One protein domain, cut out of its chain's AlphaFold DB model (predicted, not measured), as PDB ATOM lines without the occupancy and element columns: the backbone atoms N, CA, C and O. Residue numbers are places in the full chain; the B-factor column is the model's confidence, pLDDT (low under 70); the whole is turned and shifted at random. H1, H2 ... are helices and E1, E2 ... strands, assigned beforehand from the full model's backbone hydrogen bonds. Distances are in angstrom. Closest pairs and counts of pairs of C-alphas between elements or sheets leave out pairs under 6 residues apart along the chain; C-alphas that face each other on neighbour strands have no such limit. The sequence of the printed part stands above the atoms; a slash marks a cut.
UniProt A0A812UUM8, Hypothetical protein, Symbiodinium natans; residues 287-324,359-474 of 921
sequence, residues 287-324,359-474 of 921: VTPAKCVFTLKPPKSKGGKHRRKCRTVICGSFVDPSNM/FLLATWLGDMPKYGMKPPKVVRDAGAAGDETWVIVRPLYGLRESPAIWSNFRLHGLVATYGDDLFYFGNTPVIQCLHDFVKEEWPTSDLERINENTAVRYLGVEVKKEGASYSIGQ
ATOM      1  N   VAL A 287     257.670 209.416 310.791       69.88
ATOM      2  CA  VAL A 287     257.876 209.853 309.402       69.88
ATOM      3  C   VAL A 287     257.317 208.803 308.441       69.88
ATOM      4  O   VAL A 287     257.842 207.704 308.306       69.88
ATOM      5  N   THR A 288     256.233 209.150 307.753       76.50
ATOM      6  CA  THR A 288     255.497 208.255 306.852       76.50
ATOM      7  C   THR A 288     255.804 208.598 305.386       76.50
ATOM      8  O   THR A 288     255.819 209.779 305.028       76.50
ATOM      9  N   PRO A 289     256.006 207.616 304.484       80.31
ATOM     10  CA  PRO A 289     256.216 207.895 303.064       80.31
ATOM     11  C   PRO A 289     254.987 208.548 302.409       80.31
ATOM     12  O   PRO A 289     253.840 208.230 302.728       80.31
ATOM     13  N   ALA A 290     255.218 209.424 301.427       85.75
ATOM     14  CA  ALA A 290     254.167 210.117 300.679       85.75
ATOM     15  C   ALA A 290     254.367 210.016 299.158       85.75
ATOM     16  O   ALA A 290     255.484 209.900 298.654       85.75
ATOM     17  N   LYS A 291     253.264 210.082 298.402       89.00
ATOM     18  CA  LYS A 291     253.250 209.964 296.936       89.00
ATOM     19  C   LYS A 291     252.331 210.980 296.264       89.00
ATOM     20  O   LYS A 291     251.342 211.433 296.839       89.00
ATOM     21  N   CYS A 292     252.629 211.296 295.007       89.25
ATOM     22  CA  CYS A 292     251.721 212.045 294.143       89.25
ATOM     23  C   CYS A 292     250.742 211.086 293.451       89.25
ATOM     24  O   CYS A 292     251.152 210.208 292.694       89.25
ATOM     25  N   VAL A 293     249.441 211.262 293.689       87.00
ATOM     26  CA  VAL A 293     248.373 210.523 293.005       87.00
ATOM     27  C   VAL A 293     247.832 211.365 291.855       87.00
ATOM     28  O   VAL A 293     247.221 212.417 292.059       87.00
ATOM     29  N   PHE A 294     248.037 210.875 290.636       89.50
ATOM     30  CA  PHE A 294     247.536 211.489 289.412       89.50
ATOM     31  C   PHE A 294     246.165 210.911 289.049       89.50
ATOM     32  O   PHE A 294     245.908 209.718 289.182       89.50
ATOM     33  N   THR A 295     245.245 211.761 288.604       88.75
ATOM     34  CA  THR A 295     243.895 211.360 288.196       88.75
ATOM     35  C   THR A 295     243.447 212.189 287.001       88.75
ATOM     36  O   THR A 295     243.375 213.417 287.079       88.75
ATOM     37  N   LEU A 296     243.076 211.529 285.906       89.62
ATOM     38  CA  LEU A 296     242.263 212.143 284.861       89.62
ATOM     39  C   LEU A 296     240.809 212.167 285.345       89.62
ATOM     40  O   LEU A 296     240.222 211.123 285.615       89.62
ATOM     41  N   LYS A 297     240.229 213.360 285.493       85.06
ATOM     42  CA  LYS A 297     238.790 213.519 285.721       85.06
ATOM     43  C   LYS A 297     238.070 213.762 284.388       85.06
ATOM     44  O   LYS A 297     238.604 214.504 283.556       85.06
ATOM     45  N   PRO A 298     236.875 213.168 284.192       86.06
ATOM     46  CA  PRO A 298     236.060 213.422 283.011       86.06
ATOM     47  C   PRO A 298     235.698 214.912 282.911       86.06
ATOM     48  O   PRO A 298     235.738 215.628 283.924       86.06
ATOM     49  N   PRO A 299     235.373 215.405 281.706       84.94
ATOM     50  CA  PRO A 299     234.914 216.775 281.534       84.94
ATOM     51  C   PRO A 299     233.583 217.017 282.259       84.94
ATOM     52  O   PRO A 299     232.757 216.118 282.386       84.94
ATOM     53  N   LYS A 300     233.364 218.257 282.720       79.19
ATOM     54  CA  LYS A 300     232.093 218.676 283.346       79.19
ATOM     55  C   LYS A 300     230.932 218.810 282.345       79.19
ATOM     56  O   LYS A 300     229.785 218.865 282.767       79.19
ATOM     57  N   SER A 301     231.228 218.898 281.052       83.38
ATOM     58  CA  SER A 301     230.271 219.108 279.962       83.38
ATOM     59  C   SER A 301     230.579 218.178 278.784       83.38
ATOM     60  O   SER A 301     231.731 217.777 278.585       83.38
ATOM     61  N   LYS A 302     229.559 217.843 277.978       73.12
ATOM     62  CA  LYS A 302     229.752 217.143 276.693       73.12
ATOM     63  C   LYS A 302     230.753 217.928 275.830       73.12
ATOM     64  O   LYS A 302     230.676 219.148 275.751       73.12
ATOM     65  N   GLY A 303     231.713 217.227 275.224       77.88
ATOM     66  CA  GLY A 303     232.776 217.828 274.401       77.88
ATOM     67  C   GLY A 303     233.906 218.537 275.168       77.88
ATOM     68  O   GLY A 303     234.883 218.957 274.551       77.88
ATOM     69  N   GLY A 304     233.832 218.663 276.499       82.38
ATOM     70  CA  GLY A 304     234.881 219.315 277.287       82.38
ATOM     71  C   GLY A 304     236.206 218.533 277.330       82.38
ATOM     72  O   GLY A 304     236.255 217.317 277.142       82.38
ATOM     73  N   LYS A 305     237.307 219.224 277.657       85.25
ATOM     74  CA  LYS A 305     238.624 218.592 277.869       85.25
ATOM     75  C   LYS A 305     238.697 217.885 279.231       85.25
ATOM     76  O   LYS A 305     238.212 218.396 280.240       85.25
ATOM     77  N   HIS A 306     239.364 216.730 279.271       87.38
ATOM     78  CA  HIS A 306     239.644 215.990 280.507       87.38
ATOM     79  C   HIS A 306     240.535 216.801 281.460       87.38
ATOM     80  O   HIS A 306     241.588 217.305 281.062       87.38
ATOM     81  N   ARG A 307     240.157 216.887 282.741       89.00
ATOM     82  CA  ARG A 307     240.917 217.634 283.753       89.00
ATOM     83  C   ARG A 307     241.918 216.720 284.454       89.00
ATOM     84  O   ARG A 307     241.533 215.897 285.283       89.00
ATOM     85  N   ARG A 308     243.209 216.901 284.167       88.50
ATOM     86  CA  ARG A 308     244.308 216.307 284.949       88.50
ATOM     87  C   ARG A 308     244.299 216.908 286.365       88.50
ATOM     88  O   ARG A 308     244.241 218.126 286.507       88.50
ATOM     89  N   LYS A 309     244.341 216.073 287.406       87.06
ATOM     90  CA  LYS A 309     244.517 216.479 288.812       87.06
ATOM     91  C   LYS A 309     245.639 215.654 289.441       87.06
ATOM     92  O   LYS A 309     245.569 214.430 289.422       87.06
ATOM     93  N   CYS A 310     246.631 216.322 290.020       87.12
ATOM     94  CA  CYS A 310     247.569 215.722 290.970       87.12
ATOM     95  C   CYS A 310     247.052 215.935 292.407       87.12
ATOM     96  O   CYS A 310     246.263 216.855 292.654       87.12
ATOM     97  N   ARG A 311     247.480 215.092 293.349       86.44
ATOM     98  CA  ARG A 311     247.377 215.311 294.800       86.44
ATOM     99  C   ARG A 311     248.605 214.723 295.483       86.44
ATOM    100  O   ARG A 311     248.955 213.588 295.173       86.44
ATOM    101  N   THR A 312     249.179 215.422 296.451       87.12
ATOM    102  CA  THR A 312     250.043 214.788 297.457       87.12
ATOM    103  C   THR A 312     249.176 213.966 298.411       87.12
ATOM    104  O   THR A 312     248.083 214.398 298.782       87.12
ATOM    105  N   VAL A 313     249.634 212.759 298.741       88.00
ATOM    106  CA  VAL A 313     248.930 211.758 299.553       88.00
ATOM    107  C   VAL A 313     249.954 211.086 300.465       88.00
ATOM    108  O   VAL A 313     250.939 210.538 299.972       88.00
ATOM    109  N   ILE A 314     249.718 211.113 301.774       88.06
ATOM    110  CA  ILE A 314     250.484 210.333 302.758       88.06
ATOM    111  C   ILE A 314     250.048 208.866 302.677       88.06
ATOM    112  O   ILE A 314     248.860 208.565 302.567       88.06
ATOM    113  N   CYS A 315     250.994 207.933 302.710       84.25
ATOM    114  CA  CYS A 315     250.701 206.509 302.627       84.25
ATOM    115  C   CYS A 315     250.407 205.928 304.020       84.25
ATOM    116  O   CYS A 315     251.207 205.164 304.553       84.25
ATOM    117  N   GLY A 316     249.224 206.212 304.579       76.38
ATOM    118  CA  GLY A 316     248.749 205.637 305.851       76.38
ATOM    119  C   GLY A 316     248.587 204.107 305.861       76.38
ATOM    120  O   GLY A 316     248.167 203.535 306.859       76.38
ATOM    121  N   SER A 317     248.939 203.411 304.776       75.12
ATOM    122  CA  SER A 317     249.190 201.967 304.788       75.12
ATOM    123  C   SER A 317     250.409 201.592 305.642       75.12
ATOM    124  O   SER A 317     250.370 200.548 306.276       75.12
ATOM    125  N   PHE A 318     251.435 202.453 305.696       68.50
ATOM    126  CA  PHE A 318     252.673 202.278 306.476       68.50
ATOM    127  C   PHE A 318     252.583 202.858 307.899       68.50
ATOM    128  O   PHE A 318     253.586 202.959 308.593       68.50
ATOM    129  N   VAL A 319     251.389 203.282 308.316       70.50
ATOM    130  CA  VAL A 319     251.092 203.644 309.703       70.50
ATOM    131  C   VAL A 319     250.500 202.414 310.380       70.50
ATOM    132  O   VAL A 319     249.561 201.809 309.844       70.50
ATOM    133  N   ASP A 320     251.059 202.052 311.534       64.44
ATOM    134  CA  ASP A 320     250.578 200.942 312.359       64.44
ATOM    135  C   ASP A 320     249.103 201.145 312.737       64.44
ATOM    136  O   ASP A 320     248.693 202.286 312.981       64.44
ATOM    137  N   PRO A 321     248.283 200.081 312.820       58.84
ATOM    138  CA  PRO A 321     246.894 200.211 313.241       58.84
ATOM    139  C   PRO A 321     246.799 200.820 314.647       58.84
ATOM    140  O   PRO A 321     247.138 200.182 315.640       58.84
ATOM    141  N   SER A 322     246.323 202.062 314.744       57.53
ATOM    142  CA  SER A 322     246.030 202.681 316.037       57.53
ATOM    143  C   SER A 322     244.879 201.952 316.732       57.53
ATOM    144  O   SER A 322     243.892 201.631 316.072       57.53
ATOM    145  N   ASN A 323     244.909 201.849 318.063       53.78
ATOM    146  CA  ASN A 323     243.789 201.333 318.870       53.78
ATOM    147  C   ASN A 323     242.521 202.231 318.851       53.78
ATOM    148  O   ASN A 323     241.567 201.973 319.582       53.78
ATOM    149  N   MET A 324     242.489 203.299 318.045       57.53
ATOM    150  CA  MET A 324     241.315 204.156 317.858       57.53
ATOM    151  C   MET A 324     240.328 203.544 316.853       57.53
ATOM    152  O   MET A 324     240.720 202.965 315.843       57.53
ATOM    153  N   PHE A 359     239.081 217.276 304.900       88.31
ATOM    154  CA  PHE A 359     240.035 216.759 305.898       88.31
ATOM    155  C   PHE A 359     241.044 217.824 306.389       88.31
ATOM    156  O   PHE A 359     241.391 217.841 307.563       88.31
ATOM    157  N   LEU A 360     241.434 218.777 305.532       88.00
ATOM    158  CA  LEU A 360     242.308 219.911 305.873       88.00
ATOM    159  C   LEU A 360     241.570 221.085 306.542       88.00
ATOM    160  O   LEU A 360     242.207 222.080 306.894       88.00
ATOM    161  N   LEU A 361     240.251 221.000 306.718       86.69
ATOM    162  CA  LEU A 361     239.491 221.915 307.574       86.69
ATOM    163  C   LEU A 361     239.471 221.427 309.028       86.69
ATOM    164  O   LEU A 361     239.400 222.252 309.933       86.69
ATOM    165  N   ALA A 362     239.579 220.112 309.248       86.56
ATOM    166  CA  ALA A 362     239.586 219.527 310.581       86.56
ATOM    167  C   ALA A 362     240.865 219.859 311.367       86.56
ATOM    168  O   ALA A 362     241.973 219.916 310.827       86.56
ATOM    169  N   THR A 363     240.698 220.051 312.672       84.19
ATOM    170  CA  THR A 363     241.787 220.205 313.642       84.19
ATOM    171  C   THR A 363     242.346 218.849 314.067       84.19
ATOM    172  O   THR A 363     241.605 217.871 314.162       84.19
ATOM    173  N   TRP A 364     243.644 218.794 314.373       79.75
ATOM    174  CA  TRP A 364     244.229 217.640 315.059       79.75
ATOM    175  C   TRP A 364     243.638 217.516 316.473       79.75
ATOM    176  O   TRP A 364     243.445 218.529 317.146       79.75
ATOM    177  N   LEU A 365     243.341 216.294 316.919       68.69
ATOM    178  CA  LEU A 365     242.946 216.022 318.306       68.69
ATOM    179  C   LEU A 365     244.210 215.952 319.175       68.69
ATOM    180  O   LEU A 365     245.218 215.415 318.724       68.69
ATOM    181  N   GLY A 366     244.168 216.508 320.389       58.09
ATOM    182  CA  GLY A 366     245.368 216.765 321.202       58.09
ATOM    183  C   GLY A 366     246.241 215.534 321.459       58.09
ATOM    184  O   GLY A 366     247.458 215.614 321.314       58.09
ATOM    185  N   ASP A 367     245.606 214.399 321.749       66.25
ATOM    186  CA  ASP A 367     246.272 213.146 322.131       66.25
ATOM    187  C   ASP A 367     246.618 212.238 320.932       66.25
ATOM    188  O   ASP A 367     247.126 211.132 321.110       66.25
ATOM    189  N   MET A 368     246.335 212.674 319.696       67.88
ATOM    190  CA  MET A 368     246.635 211.886 318.495       67.88
ATOM    191  C   MET A 368     248.117 211.994 318.105       67.88
ATOM    192  O   MET A 368     248.659 213.105 318.091       67.88
ATOM    193  N   PRO A 369     248.765 210.882 317.696       70.06
ATOM    194  CA  PRO A 369     250.171 210.884 317.293       70.06
ATOM    195  C   PRO A 369     250.419 211.883 316.159       70.06
ATOM    196  O   PRO A 369     249.571 212.066 315.286       70.06
ATOM    197  N   LYS A 370     251.589 212.528 316.159       71.94
ATOM    198  CA  LYS A 370     252.010 213.403 315.061       71.94
ATOM    199  C   LYS A 370     252.760 212.595 314.009       71.94
ATOM    200  O   LYS A 370     253.518 211.679 314.326       71.94
ATOM    201  N   TYR A 371     252.557 212.970 312.753       80.06
ATOM    202  CA  TYR A 371     253.207 212.345 311.607       80.06
ATOM    203  C   TYR A 371     254.078 213.369 310.884       80.06
ATOM    204  O   TYR A 371     253.634 214.488 310.607       80.06
ATOM    205  N   GLY A 372     255.291 212.960 310.529       81.88
ATOM    206  CA  GLY A 372     256.084 213.624 309.499       81.88
ATOM    207  C   GLY A 372     255.842 212.964 308.142       81.88
ATOM    208  O   GLY A 372     255.384 211.823 308.066       81.88
ATOM    209  N   MET A 373     256.187 213.641 307.053       85.56
ATOM    210  CA  MET A 373     256.345 213.008 305.744       85.56
ATOM    211  C   MET A 373     257.459 213.674 304.936       85.56
ATOM    212  O   MET A 373     257.536 214.901 304.862       85.56
ATOM    213  N   LYS A 374     258.303 212.876 304.276       83.50
ATOM    214  CA  LYS A 374     259.228 213.400 303.259       83.50
ATOM    215  C   LYS A 374     258.433 213.827 302.008       83.50
ATOM    216  O   LYS A 374     257.476 213.133 301.637       83.50
ATOM    217  N   PRO A 375     258.801 214.931 301.331       86.88
ATOM    218  CA  PRO A 375     258.181 215.358 300.083       86.88
ATOM    219  C   PRO A 375     258.188 214.225 299.042       86.88
ATOM    220  O   PRO A 375     259.220 213.571 298.859       86.88
ATOM    221  N   PRO A 376     257.073 213.968 298.327       88.94
ATOM    222  CA  PRO A 376     257.041 212.935 297.296       88.94
ATOM    223  C   PRO A 376     258.130 213.169 296.250       88.94
ATOM    224  O   PRO A 376     258.332 214.309 295.837       88.94
ATOM    225  N   LYS A 377     258.762 212.098 295.748       83.88
ATOM    226  CA  LYS A 377     259.886 212.210 294.800       83.88
ATOM    227  C   LYS A 377     259.607 213.184 293.644       83.88
ATOM    228  O   LYS A 377     260.423 214.055 293.398       83.88
ATOM    229  N   VAL A 378     258.423 213.133 293.026       87.12
ATOM    230  CA  VAL A 378     258.042 214.029 291.910       87.12
ATOM    231  C   VAL A 378     258.027 215.524 292.288       87.12
ATOM    232  O   VAL A 378     258.203 216.366 291.418       87.12
ATOM    233  N   VAL A 379     257.832 215.877 293.563       87.19
ATOM    234  CA  VAL A 379     257.917 217.270 294.045       87.19
ATOM    235  C   VAL A 379     259.380 217.715 294.161       87.19
ATOM    236  O   VAL A 379     259.701 218.840 293.779       87.19
ATOM    237  N   ARG A 380     260.269 216.816 294.609       86.38
ATOM    238  CA  ARG A 380     261.724 217.049 294.688       86.38
ATOM    239  C   ARG A 380     262.370 217.092 293.301       86.38
ATOM    240  O   ARG A 380     263.064 218.048 292.979       86.38
ATOM    241  N   ASP A 381     262.042 216.128 292.440       87.38
ATOM    242  CA  ASP A 381     262.466 216.070 291.031       87.38
ATOM    243  C   ASP A 381     262.005 217.314 290.233       87.38
ATOM    244  O   ASP A 381     262.632 217.686 289.245       87.38
ATOM    245  N   ALA A 382     260.916 217.969 290.657       87.31
ATOM    246  CA  ALA A 382     260.419 219.222 290.084       87.31
ATOM    247  C   ALA A 382     261.030 220.495 290.712       87.31
ATOM    248  O   ALA A 382     260.607 221.598 290.366       87.31
ATOM    249  N   GLY A 383     261.977 220.366 291.649       88.38
ATOM    250  CA  GLY A 383     262.618 221.489 292.346       88.38
ATOM    251  C   GLY A 383     261.698 222.273 293.290       88.38
ATOM    252  O   GLY A 383     262.035 223.388 293.678       88.38
ATOM    253  N   ALA A 384     260.532 221.724 293.646       86.19
ATOM    254  CA  ALA A 384     259.521 222.390 294.473       86.19
ATOM    255  C   ALA A 384     259.604 222.027 295.972       86.19
ATOM    256  O   ALA A 384     258.807 222.520 296.767       86.19
ATOM    257  N   ALA A 385     260.541 221.149 296.335       86.75
ATOM    258  CA  ALA A 385     260.888 220.745 297.694       86.75
ATOM    259  C   ALA A 385     262.342 220.245 297.706       86.75
ATOM    260  O   ALA A 385     262.801 219.692 296.702       86.75
ATOM    261  N   GLY A 386     263.053 220.428 298.816       83.88
ATOM    262  CA  GLY A 386     264.368 219.839 299.055       83.88
ATOM    263  C   GLY A 386     264.238 218.466 299.712       83.88
ATOM    264  O   GLY A 386     263.322 217.700 299.407       83.88
ATOM    265  N   ASP A 387     265.155 218.148 300.628       79.56
ATOM    266  CA  ASP A 387     265.046 216.968 301.496       79.56
ATOM    267  C   ASP A 387     264.560 217.306 302.921       79.56
ATOM    268  O   ASP A 387     264.806 216.564 303.872       79.56
ATOM    269  N   GLU A 388     263.837 218.416 303.097       82.31
ATOM    270  CA  GLU A 388     263.152 218.691 304.363       82.31
ATOM    271  C   GLU A 388     262.093 217.619 304.698       82.31
ATOM    272  O   GLU A 388     261.621 216.887 303.828       82.31
ATOM    273  N   THR A 389     261.673 217.545 305.961       83.00
ATOM    274  CA  THR A 389     260.500 216.762 306.385       83.00
ATOM    275  C   THR A 389     259.326 217.714 306.617       83.00
ATOM    276  O   THR A 389     259.475 218.744 307.269       83.00
ATOM    277  N   TRP A 390     258.143 217.391 306.090       85.50
ATOM    278  CA  TRP A 390     256.923 218.170 306.312       85.50
ATOM    279  C   TRP A 390     256.121 217.581 307.480       85.50
ATOM    280  O   TRP A 390     255.650 216.445 307.404       85.50
ATOM    281  N   VAL A 391     255.928 218.363 308.545       84.06
ATOM    282  CA  VAL A 391     255.113 217.981 309.712       84.06
ATOM    283  C   VAL A 391     253.621 218.150 309.404       84.06
ATOM    284  O   VAL A 391     253.185 219.180 308.880       84.06
ATOM    285  N   ILE A 392     252.809 217.145 309.736       83.50
ATOM    286  CA  ILE A 392     251.378 217.121 309.414       83.50
ATOM    287  C   ILE A 392     250.569 217.828 310.511       83.50
ATOM    288  O   ILE A 392     250.267 217.267 311.559       83.50
ATOM    289  N   VAL A 393     250.187 219.081 310.241       82.62
ATOM    290  CA  VAL A 393     249.420 219.942 311.169       82.62
ATOM    291  C   VAL A 393     247.900 219.684 311.117       82.62
ATOM    292  O   VAL A 393     247.175 220.035 312.047       82.62
ATOM    293  N   ARG A 394     247.386 219.088 310.031       87.19
ATOM    294  CA  ARG A 394     245.956 218.773 309.832       87.19
ATOM    295  C   ARG A 394     245.763 217.446 309.086       87.19
ATOM    296  O   ARG A 394     246.648 217.089 308.307       87.19
ATOM    297  N   PRO A 395     244.629 216.740 309.263       87.62
ATOM    298  CA  PRO A 395     244.371 215.433 308.648       87.62
ATOM    299  C   PRO A 395     244.572 215.422 307.123       87.62
ATOM    300  O   PRO A 395     243.809 216.017 306.356       87.62
ATOM    301  N   LEU A 396     245.630 214.746 306.665       87.44
ATOM    302  CA  LEU A 396     245.962 214.630 305.246       87.44
ATOM    303  C   LEU A 396     245.289 213.417 304.597       87.44
ATOM    304  O   LEU A 396     245.176 212.333 305.167       87.44
ATOM    305  N   TYR A 397     244.897 213.584 303.333       85.56
ATOM    306  CA  TYR A 397     244.316 212.502 302.544       85.56
ATOM    307  C   TYR A 397     245.307 211.336 302.408       85.56
ATOM    308  O   TYR A 397     246.411 211.523 301.895       85.56
ATOM    309  N   GLY A 398     244.879 210.143 302.831       84.25
ATOM    310  CA  GLY A 398     245.658 208.900 302.782       84.25
ATOM    311  C   GLY A 398     246.031 208.315 304.151       84.25
ATOM    312  O   GLY A 398     246.363 207.134 304.215       84.25
ATOM    313  N   LEU A 399     245.897 209.087 305.236       85.12
ATOM    314  CA  LEU A 399     245.810 208.559 306.605       85.12
ATOM    315  C   LEU A 399     244.492 207.790 306.805       85.12
ATOM    316  O   LEU A 399     243.467 208.167 306.222       85.12
ATOM    317  N   ARG A 400     244.506 206.743 307.640       81.25
ATOM    318  CA  ARG A 400     243.319 205.914 307.946       81.25
ATOM    319  C   ARG A 400     242.353 206.641 308.887       81.25
ATOM    320  O   ARG A 400     241.150 206.421 308.850       81.25
ATOM    321  N   GLU A 401     242.906 207.545 309.685       82.81
ATOM    322  CA  GLU A 401     242.297 208.311 310.767       82.81
ATOM    323  C   GLU A 401     241.525 209.526 310.227       82.81
ATOM    324  O   GLU A 401     240.525 209.950 310.802       82.81
ATOM    325  N   SER A 402     241.957 210.089 309.090       85.88
ATOM    326  CA  SER A 402     241.407 211.341 308.538       85.88
ATOM    327  C   SER A 402     239.887 211.339 308.299       85.88
ATOM    328  O   SER A 402     239.255 212.350 308.615       85.88
ATOM    329  N   PRO A 403     239.254 210.254 307.803       83.31
ATOM    330  CA  PRO A 403     237.798 210.168 307.711       83.31
ATOM    331  C   PRO A 403     237.098 210.222 309.077       83.31
ATOM    332  O   PRO A 403     236.043 210.844 309.181       83.31
ATOM    333  N   ALA A 404     237.674 209.607 310.116       77.94
ATOM    334  CA  ALA A 404     237.113 209.587 311.468       77.94
ATOM    335  C   ALA A 404     237.281 210.947 312.166       77.94
ATOM    336  O   ALA A 404     236.308 211.493 312.685       77.94
ATOM    337  N   ILE A 405     238.467 211.564 312.068       81.88
ATOM    338  CA  ILE A 405     238.719 212.921 312.581       81.88
ATOM    339  C   ILE A 405     237.771 213.928 311.907       81.88
ATOM    340  O   ILE A 405     237.131 214.725 312.590       81.88
ATOM    341  N   TRP A 406     237.591 213.846 310.581       84.81
ATOM    342  CA  TRP A 406     236.586 214.645 309.868       84.81
ATOM    343  C   TRP A 406     235.151 214.333 310.320       84.81
ATOM    344  O   TRP A 406     234.341 215.250 310.462       84.81
ATOM    345  N   SER A 407     234.827 213.059 310.568       74.94
ATOM    346  CA  SER A 407     233.493 212.647 311.019       74.94
ATOM    347  C   SER A 407     233.118 213.235 312.378       74.94
ATOM    348  O   SER A 407     231.947 213.558 312.574       74.94
ATOM    349  N   ASN A 408     234.094 213.408 313.271       73.62
ATOM    350  CA  ASN A 408     233.911 214.049 314.571       73.62
ATOM    351  C   ASN A 408     233.887 215.581 314.435       73.62
ATOM    352  O   ASN A 408     233.012 216.238 314.991       73.62
ATOM    353  N   PHE A 409     234.798 216.154 313.640       79.50
ATOM    354  CA  PHE A 409     234.926 217.604 313.458       79.50
ATOM    355  C   PHE A 409     233.681 218.270 312.845       79.50
ATOM    356  O   PHE A 409     233.355 219.398 313.204       79.50
ATOM    357  N   ARG A 410     232.968 217.585 311.938       76.88
ATOM    358  CA  ARG A 410     231.781 218.126 311.242       76.88
ATOM    359  C   ARG A 410     230.522 218.284 312.113       76.88
ATOM    360  O   ARG A 410     229.526 218.811 311.622       76.88
ATOM    361  N   LEU A 411     230.509 217.778 313.351       72.75
ATOM    362  CA  LEU A 411     229.332 217.818 314.225       72.75
ATOM    363  C   LEU A 411     229.335 219.095 315.081       72.75
ATOM    364  O   LEU A 411     229.902 219.128 316.168       72.75
ATOM    365  N   HIS A 412     228.691 220.154 314.586       74.12
ATOM    366  CA  HIS A 412     228.626 221.454 315.277       74.12
ATOM    367  C   HIS A 412     227.380 221.644 316.164       74.12
ATOM    368  O   HIS A 412     227.332 222.579 316.963       74.12
ATOM    369  N   GLY A 413     226.386 220.761 316.046       74.31
ATOM    370  CA  GLY A 413     225.170 220.770 316.853       74.31
ATOM    371  C   GLY A 413     224.247 219.592 316.540       74.31
ATOM    372  O   GLY A 413     224.468 218.854 315.579       74.31
ATOM    373  N   LEU A 414     223.216 219.427 317.365       76.38
ATOM    374  CA  LEU A 414     222.167 218.414 317.261       76.38
ATOM    375  C   LEU A 414     220.820 219.072 317.586       76.38
ATOM    376  O   LEU A 414     220.740 219.870 318.519       76.38
ATOM    377  N   VAL A 415     219.762 218.692 316.873       81.38
ATOM    378  CA  VAL A 415     218.379 218.971 317.281       81.38
ATOM    379  C   VAL A 415     217.684 217.630 317.477       81.38
ATOM    380  O   VAL A 415     217.639 216.813 316.557       81.38
ATOM    381  N   ALA A 416     217.186 217.387 318.685       75.31
ATOM    382  CA  ALA A 416     216.282 216.287 318.981       75.31
ATOM    383  C   ALA A 416     214.840 216.801 318.885       75.31
ATOM    384  O   ALA A 416     214.550 217.907 319.337       75.31
ATOM    385  N   THR A 417     213.953 216.010 318.284       79.25
ATOM    386  CA  THR A 417     212.549 216.380 318.073       79.25
ATOM    387  C   THR A 417     211.622 215.254 318.521       79.25
ATOM    388  O   THR A 417     211.936 214.068 318.355       79.25
ATOM    389  N   TYR A 418     210.477 215.608 319.100       74.50
ATOM    390  CA  TYR A 418     209.453 214.653 319.516       74.50
ATOM    391  C   TYR A 418     208.075 215.313 319.491       74.50
ATOM    392  O   TYR A 418     207.730 216.078 320.384       74.50
ATOM    393  N   GLY A 419     207.283 215.014 318.459       77.19
ATOM    394  CA  GLY A 419     206.040 215.749 318.227       77.19
ATOM    395  C   GLY A 419     206.347 217.227 317.987       77.19
ATOM    396  O   GLY A 419     207.019 217.558 317.013       77.19
ATOM    397  N   ASP A 420     205.866 218.065 318.894       82.50
ATOM    398  CA  ASP A 420     206.063 219.509 318.992       82.50
ATOM    399  C   ASP A 420     207.271 219.932 319.860       82.50
ATOM    400  O   ASP A 420     207.780 221.039 319.683       82.50
ATOM    401  N   ASP A 421     207.799 219.060 320.730       80.81
ATOM    402  CA  ASP A 421     208.992 219.356 321.539       80.81
ATOM    403  C   ASP A 421     210.273 219.398 320.670       80.81
ATOM    404  O   ASP A 421     210.596 218.441 319.953       80.81
ATOM    405  N   LEU A 422     211.071 220.470 320.808       86.56
ATOM    406  CA  LEU A 422     212.368 220.666 320.138       86.56
ATOM    407  C   LEU A 422     213.485 220.936 321.160       86.56
ATOM    408  O   LEU A 422     213.405 221.895 321.926       86.56
ATOM    409  N   PHE A 423     214.562 220.145 321.140       86.25
ATOM    410  CA  PHE A 423     215.685 220.283 322.077       86.25
ATOM    411  C   PHE A 423     217.030 220.387 321.347       86.25
ATOM    412  O   PHE A 423     217.427 219.500 320.589       86.25
ATOM    413  N   TYR A 424     217.729 221.501 321.576       87.94
ATOM    414  CA  TYR A 424     218.908 221.923 320.821       87.94
ATOM    415  C   TYR A 424     220.197 221.732 321.630       87.94
ATOM    416  O   TYR A 424     220.303 222.191 322.767       87.94
ATOM    417  N   PHE A 425     221.220 221.151 321.003       83.62
ATOM    418  CA  PHE A 425     222.575 221.033 321.543       83.62
ATOM    419  C   PHE A 425     223.578 221.644 320.560       83.62
ATOM    420  O   PHE A 425     223.476 221.445 319.351       83.62
ATOM    421  N   GLY A 426     224.580 222.359 321.063       85.50
ATOM    422  CA  GLY A 426     225.588 223.034 320.243       85.50
ATOM    423  C   GLY A 426     226.183 224.235 320.971       85.50
ATOM    424  O   GLY A 426     225.983 224.406 322.174       85.50
ATOM    425  N   ASN A 427     226.901 225.090 320.242       85.12
ATOM    426  CA  ASN A 427     227.278 226.409 320.753       85.12
ATOM    427  C   ASN A 427     226.125 227.419 320.574       85.12
ATOM    428  O   ASN A 427     225.215 227.209 319.768       85.12
ATOM    429  N   THR A 428     226.156 228.526 321.322       87.44
ATOM    430  CA  THR A 428     225.084 229.539 321.303       87.44
ATOM    431  C   THR A 428     224.738 230.045 319.892       87.44
ATOM    432  O   THR A 428     223.545 230.089 319.599       87.44
ATOM    433  N   PRO A 429     225.704 230.357 318.995       90.88
ATOM    434  CA  PRO A 429     225.391 230.791 317.630       90.88
ATOM    435  C   PRO A 429     224.680 229.735 316.772       90.88
ATOM    436  O   PRO A 429     223.745 230.082 316.060       90.88
ATOM    437  N   VAL A 430     225.080 228.458 316.844       89.12
ATOM    438  CA  VAL A 430     224.428 227.379 316.075       89.12
ATOM    439  C   VAL A 430     223.019 227.112 316.598       89.12
ATOM    440  O   VAL A 430     222.097 226.993 315.797       89.12
ATOM    441  N   ILE A 431     222.826 227.084 317.923       90.88
ATOM    442  CA  ILE A 431     221.490 226.940 318.525       90.88
ATOM    443  C   ILE A 431     220.579 228.093 318.090       90.88
ATOM    444  O   ILE A 431     219.445 227.846 317.693       90.88
ATOM    445  N   GLN A 432     221.072 229.335 318.137       91.19
ATOM    446  CA  GLN A 432     220.280 230.507 317.764       91.19
ATOM    447  C   GLN A 432     219.912 230.478 316.275       91.19
ATOM    448  O   GLN A 432     218.735 230.521 315.951       91.19
ATOM    449  N   CYS A 433     220.885 230.270 315.382       90.19
ATOM    450  CA  CYS A 433     220.651 230.203 313.936       90.19
ATOM    451  C   CYS A 433     219.653 229.099 313.531       90.19
ATOM    452  O   CYS A 433     218.866 229.295 312.608       90.19
ATOM    453  N   LEU A 434     219.683 227.940 314.202       88.69
ATOM    454  CA  LEU A 434     218.731 226.853 313.956       88.69
ATOM    455  C   LEU A 434     217.335 227.164 314.507       88.69
ATOM    456  O   LEU A 434     216.347 226.836 313.860       88.69
ATOM    457  N   HIS A 435     217.249 227.790 315.683       91.00
ATOM    458  CA  HIS A 435     215.974 228.194 316.276       91.00
ATOM    459  C   HIS A 435     215.303 229.319 315.482       91.00
ATOM    460  O   HIS A 435     214.109 229.234 315.223       91.00
ATOM    461  N   ASP A 436     216.062 230.329 315.049       91.44
ATOM    462  CA  ASP A 436     215.546 231.451 314.262       91.44
ATOM    463  C   ASP A 436     214.955 230.948 312.931       91.44
ATOM    464  O   ASP A 436     213.822 231.284 312.604       91.44
ATOM    465  N   PHE A 437     215.655 230.041 312.232       90.25
ATOM    466  CA  PHE A 437     215.153 229.374 311.021       90.25
ATOM    467  C   PHE A 437     213.866 228.560 311.262       90.25
ATOM    468  O   PHE A 437     212.953 228.580 310.442       90.25
ATOM    469  N   VAL A 438     213.755 227.858 312.395       89.31
ATOM    470  CA  VAL A 438     212.515 227.156 312.781       89.31
ATOM    471  C   VAL A 438     211.382 228.151 313.074       89.31
ATOM    472  O   VAL A 438     210.233 227.884 312.727       89.31
ATOM    473  N   LYS A 439     211.704 229.301 313.678       90.88
ATOM    474  CA  LYS A 439     210.758 230.350 314.092       90.88
ATOM    475  C   LYS A 439     210.220 231.191 312.925       90.88
ATOM    476  O   LYS A 439     209.198 231.854 313.091       90.88
ATOM    477  N   GLU A 440     210.869 231.146 311.758       92.44
ATOM    478  CA  GLU A 440     210.349 231.708 310.500       92.44
ATOM    479  C   GLU A 440     209.141 230.917 309.958       92.44
ATOM    480  O   GLU A 440     208.201 231.526 309.449       92.44
ATOM    481  N   GLU A 441     209.135 229.586 310.104       88.56
ATOM    482  CA  GLU A 441     208.076 228.695 309.590       88.56
ATOM    483  C   GLU A 441     207.012 228.360 310.659       88.56
ATOM    484  O   GLU A 441     205.817 228.306 310.361       88.56
ATOM    485  N   TRP A 442     207.420 228.165 311.921       88.50
ATOM    486  CA  TRP A 442     206.534 227.740 313.012       88.50
ATOM    487  C   TRP A 442     206.649 228.650 314.246       88.50
ATOM    488  O   TRP A 442     207.746 228.814 314.779       88.50
ATOM    489  N   PRO A 443     205.539 229.197 314.784       88.81
ATOM    490  CA  PRO A 443     205.573 229.982 316.019       88.81
ATOM    491  C   PRO A 443     206.048 229.154 317.224       88.81
ATOM    492  O   PRO A 443     205.317 228.306 317.735       88.81
ATOM    493  N   THR A 444     207.266 229.418 317.704       89.44
ATOM    494  CA  THR A 444     207.841 228.764 318.889       89.44
ATOM    495  C   THR A 444     207.692 229.612 320.153       89.44
ATOM    496  O   THR A 444     207.611 230.842 320.097       89.44
ATOM    497  N   SER A 445     207.795 228.961 321.313       88.44
ATOM    498  CA  SER A 445     208.221 229.610 322.559       88.44
ATOM    499  C   SER A 445     209.650 230.175 322.446       88.44
ATOM    500  O   SER A 445     210.361 229.956 321.456       88.44
ATOM    501  N   ASP A 446     210.080 230.933 323.455       87.44
ATOM    502  CA  ASP A 446     211.458 231.418 323.554       87.44
ATOM    503  C   ASP A 446     212.406 230.348 324.122       87.44
ATOM    504  O   ASP A 446     211.996 229.435 324.838       87.44
ATOM    505  N   LEU A 447     213.697 230.454 323.787       89.06
ATOM    506  CA  LEU A 447     214.720 229.478 324.172       89.06
ATOM    507  C   LEU A 447     215.006 229.487 325.682       89.06
ATOM    508  O   LEU A 447     215.828 230.275 326.163       89.06
ATOM    509  N   GLU A 448     214.430 228.531 326.410       89.50
ATOM    510  CA  GLU A 448     214.927 228.144 327.732       89.50
ATOM    511  C   GLU A 448     216.350 227.570 327.618       89.50
ATOM    512  O   GLU A 448     216.653 226.758 326.739       89.50
ATOM    513  N   ARG A 449     217.263 228.005 328.497       85.75
ATOM    514  CA  ARG A 449     218.685 227.624 328.447       85.75
ATOM    515  C   ARG A 449     219.120 226.917 329.728       85.75
ATOM    516  O   ARG A 449     218.967 227.444 330.831       85.75
ATOM    517  N   ILE A 450     219.725 225.741 329.553       84.44
ATOM    518  CA  ILE A 450     220.365 224.996 330.638       84.44
ATOM    519  C   ILE A 450     221.651 225.724 331.037       84.44
ATOM    520  O   ILE A 450     222.601 225.799 330.254       84.44
ATOM    521  N   ASN A 451     221.682 226.226 332.267       78.25
ATOM    522  CA  ASN A 451     222.869 226.771 332.924       78.25
ATOM    523  C   ASN A 451     223.149 225.935 334.184       78.25
ATOM    524  O   ASN A 451     222.337 225.097 334.565       78.25
ATOM    525  N   GLU A 452     224.254 226.205 334.878       70.56
ATOM    526  CA  GLU A 452     224.643 225.485 336.108       70.56
ATOM    527  C   GLU A 452     223.545 225.503 337.194       70.56
ATOM    528  O   GLU A 452     223.405 224.549 337.952       70.56
ATOM    529  N   ASN A 453     222.713 226.554 337.214       72.75
ATOM    530  CA  ASN A 453     221.603 226.726 338.159       72.75
ATOM    531  C   ASN A 453     220.197 226.528 337.547       72.75
ATOM    532  O   ASN A 453     219.215 226.604 338.283       72.75
ATOM    533  N   THR A 454     220.059 226.303 336.231       81.06
ATOM    534  CA  THR A 454     218.744 226.156 335.569       81.06
ATOM    535  C   THR A 454     218.627 224.834 334.823       81.06
ATOM    536  O   THR A 454     219.327 224.594 333.842       81.06
ATOM    537  N   ALA A 455     217.691 223.996 335.272       82.62
ATOM    538  CA  ALA A 455     217.222 222.846 334.510       82.62
ATOM    539  C   ALA A 455     216.269 223.292 333.390       82.62
ATOM    540  O   ALA A 455     215.571 224.292 333.548       82.62
ATOM    541  N   VAL A 456     216.184 222.510 332.315       87.69
ATOM    542  CA  VAL A 456     215.117 222.606 331.300       87.69
ATOM    543  C   VAL A 456     214.356 221.283 331.273       87.69
ATOM    544  O   VAL A 456     214.949 220.223 331.493       87.69
ATOM    545  N   ARG A 457     213.039 221.318 331.046       84.38
ATOM    546  CA  ARG A 457     212.200 220.112 331.003       84.38
ATOM    547  C   ARG A 457     211.997 219.648 329.559       84.38
ATOM    548  O   ARG A 457     211.584 220.433 328.720       84.38
ATOM    549  N   TYR A 458     212.237 218.369 329.285       80.00
ATOM    550  CA  TYR A 458     212.038 217.753 327.966       80.00
ATOM    551  C   TYR A 458     211.566 216.305 328.148       80.00
ATOM    552  O   TYR A 458     212.075 215.598 329.015       80.00
ATOM    553  N   LEU A 459     210.566 215.842 327.385       77.62
ATOM    554  CA  LEU A 459     210.027 214.466 327.458       77.62
ATOM    555  C   LEU A 459     209.635 213.971 328.864       77.62
ATOM    556  O   LEU A 459     209.689 212.768 329.150       77.62
ATOM    557  N   GLY A 460     209.247 214.886 329.753       75.06
ATOM    558  CA  GLY A 460     208.897 214.577 331.139       75.06
ATOM    559  C   GLY A 460     210.085 214.300 332.071       75.06
ATOM    560  O   GLY A 460     209.843 213.820 333.178       75.06
ATOM    561  N   VAL A 461     211.324 214.611 331.666       80.38
ATOM    562  CA  VAL A 461     212.509 214.660 332.543       80.38
ATOM    563  C   VAL A 461     213.027 216.095 332.685       80.38
ATOM    564  O   VAL A 461     212.852 216.924 331.796       80.38
ATOM    565  N   GLU A 462     213.651 216.385 333.820       84.19
ATOM    566  CA  GLU A 462     214.449 217.585 334.073       84.19
ATOM    567  C   GLU A 462     215.885 217.316 333.606       84.19
ATOM    568  O   GLU A 462     216.483 216.327 334.031       84.19
ATOM    569  N   VAL A 463     216.446 218.180 332.758       81.62
ATOM    570  CA  VAL A 463     217.830 218.083 332.268       81.62
ATOM    571  C   VAL A 463     218.651 219.239 332.832       81.62
ATOM    572  O   VAL A 463     218.289 220.403 332.656       81.62
ATOM    573  N   LYS A 464     219.767 218.922 333.494       80.38
ATOM    574  CA  LYS A 464     220.734 219.883 334.053       80.38
ATOM    575  C   LYS A 464     222.106 219.692 333.410       80.38
ATOM    576  O   LYS A 464     222.373 218.660 332.795       80.38
ATOM    577  N   LYS A 465     222.976 220.693 333.548       77.31
ATOM    578  CA  LYS A 465     224.359 220.663 333.058       77.31
ATOM    579  C   LYS A 465     225.325 220.895 334.214       77.31
ATOM    580  O   LYS A 465     225.227 221.900 334.909       77.31
ATOM    581  N   GLU A 466     226.281 219.990 334.366       74.00
ATOM    582  CA  GLU A 466     227.239 219.950 335.470       74.00
ATOM    583  C   GLU A 466     228.655 220.078 334.888       74.00
ATOM    584  O   GLU A 466     229.353 219.105 334.602       74.00
ATOM    585  N   GLY A 467     229.056 221.322 334.604       74.56
ATOM    586  CA  GLY A 467     230.320 221.637 333.934       74.56
ATOM    587  C   GLY A 467     230.389 221.082 332.505       74.56
ATOM    588  O   GLY A 467     229.944 221.731 331.555       74.56
ATOM    589  N   ALA A 468     230.967 219.889 332.350       69.00
ATOM    590  CA  ALA A 468     231.119 219.192 331.070       69.00
ATOM    591  C   ALA A 468     230.090 218.065 330.842       69.00
ATOM    592  O   ALA A 468     229.920 217.632 329.701       69.00
ATOM    593  N   SER A 469     229.403 217.593 331.888       67.31
ATOM    594  CA  SER A 469     228.378 216.546 331.803       67.31
ATOM    595  C   SER A 469     226.958 217.127 331.789       67.31
ATOM    596  O   SER A 469     226.736 218.315 332.032       67.31
ATOM    597  N   TYR A 470     225.982 216.260 331.510       75.06
ATOM    598  CA  TYR A 470     224.562 216.524 331.727       75.06
ATOM    599  C   TYR A 470     223.996 215.454 332.658       75.06
ATOM    600  O   TYR A 470     224.347 214.280 332.528       75.06
ATOM    601  N   SER A 471     223.101 215.856 333.553       73.31
ATOM    602  CA  SER A 471     222.344 214.962 334.430       73.31
ATOM    603  C   SER A 471     220.854 215.039 334.091       73.31
ATOM    604  O   SER A 471     220.361 216.062 333.603       73.31
ATOM    605  N   ILE A 472     220.135 213.935 334.310       78.62
ATOM    606  CA  ILE A 472     218.687 213.848 334.093       78.62
ATOM    607  C   ILE A 472     217.987 213.347 335.353       78.62
ATOM    608  O   ILE A 472     218.488 212.459 336.039       78.62
ATOM    609  N   GLY A 473     216.816 213.904 335.647       76.56
ATOM    610  CA  GLY A 473     216.015 213.537 336.810       76.56
ATOM    611  C   GLY A 473     214.521 213.728 336.581       76.56
ATOM    612  O   GLY A 473     214.084 214.220 335.544       76.56
ATOM    613  N   GLN A 474     213.722 213.330 337.567       83.69
ATOM    614  CA  GLN A 474     212.266 213.512 337.578       83.69
ATOM    615  C   GLN A 474     211.789 213.968 338.962       83.69
ATOM    616  O   GLN A 474     210.741 213.531 339.434       83.69
TER     617      GLN A 474
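AT A GLANCE: This is residues 287 to 324 and 359 to 474 of the 921 residues of the protein "Hypothetical protein" of Symbiodinium natans (UniProt A0A812UUM8). Two small lobes stand at the two ends of a long, flat outline, with the short helix H2 on the stretch that bridges them. One lobe holds a three-stranded sheet, E6 E7 E8, and next to it the hairpin E4 E5 with the longest helix, H3, packed on it; the other holds a long hairpin, E1 E2, with the short strand E3 and the short helix H1 near it and much loop between. The printed part has 154 residues with three named helices and eight named strands, in the order E1 E2 E3 H1 H2 E4 E5 H3 E6 E7 E8. The class is mixed, helices and strands, but under half of the residues, 73 of 154, are in named elements; the three sheets are antiparallel. The whole is extended, with a radius of gyration of the C-alphas of 23.7 A and spans of 67 by 46 by 23 A.

HOW THE PARTS SIT: The largest sheet has the order E6, residues 456 to 458, E7, residues 461 to 466, and E8, residues 469 to 473. It is a meander, each strand the antiparallel neighbour of the one before, with E6 and E8 as edge strands. E6 and E7 form a hairpin at 137 degrees between directions, with N 463 and O 456 2.8 A apart. E7 and E8 form a hairpin at 152 degrees, with N 462 and O 473 2.8 A apart. E5, residues 421 to 426, comes closest to E6 at the C-alphas of Asp 421 and Tyr 458, 7.3 A apart. E5 forms a hairpin with E4, residues 413 to 418, at 168 degrees; N 414 and O 425 are 2.8 A apart. H3, residues 428 to 441, comes closest to E5 at the C-alphas of Tyr 424 and Ile 431, 6.1 A apart, and to E4 at those of Gly 413 and Val 430, 6.7 A apart. H3 is not on the sheet E6 E7 E8. H2, residues 402 to 409, is apart from E5 and H3. E1, residues 290 to 297, and E2, residues 307 to 314, form a hairpin at 158 degrees between directions, with N 293 and O 311 2.8 A apart. E3, residues 370 to 373, pairs with no named strand, but its residues 372 to 373 pair antiparallel with residues 390 to 391. The closest C-alphas of E1 and E3, Ala 290 and Met 373, are 6.2 A apart. H1, residues 377 to 381, comes closest to E1 at the C-alphas of Cys 292 and Val 378, 7.0 A apart. Every O i to N i+4 pair is within hydrogen-bond range in H1 and H2, and 9 of 10 are in H3.

IN THESE COORDINATES: E1 begins at C-alpha 290, (254.167, 210.117, 300.679), and is 21.7 A long; E2 is 22.5 A. H3 is 20.7 A long, from C-alpha 428 at (225.084, 229.539, 321.303). E4 is 17.1 A, E5 17.0 A, E7 15.9 A, and E8 13.7 A, ending at C-alpha 473, (216.015, 213.537, 336.810).

THE WHOLE: The C-alphas of Asp 381 and Gln 474, 68.5 A apart, are the two farthest apart in the domain. Residues 325 to 358 are not printed, and C-alphas 324 and 359 are 17.4 A apart across this cut, which lies in the link from E2 to E3. The links from H1 to H2, 20 residues, and from H3 to E6, 14 residues, are long. The mean pLDDT of the printed part is 81.8; it is under 70 at residues 287, 318, 320 to 324, 365 to 368 and 468 to 469.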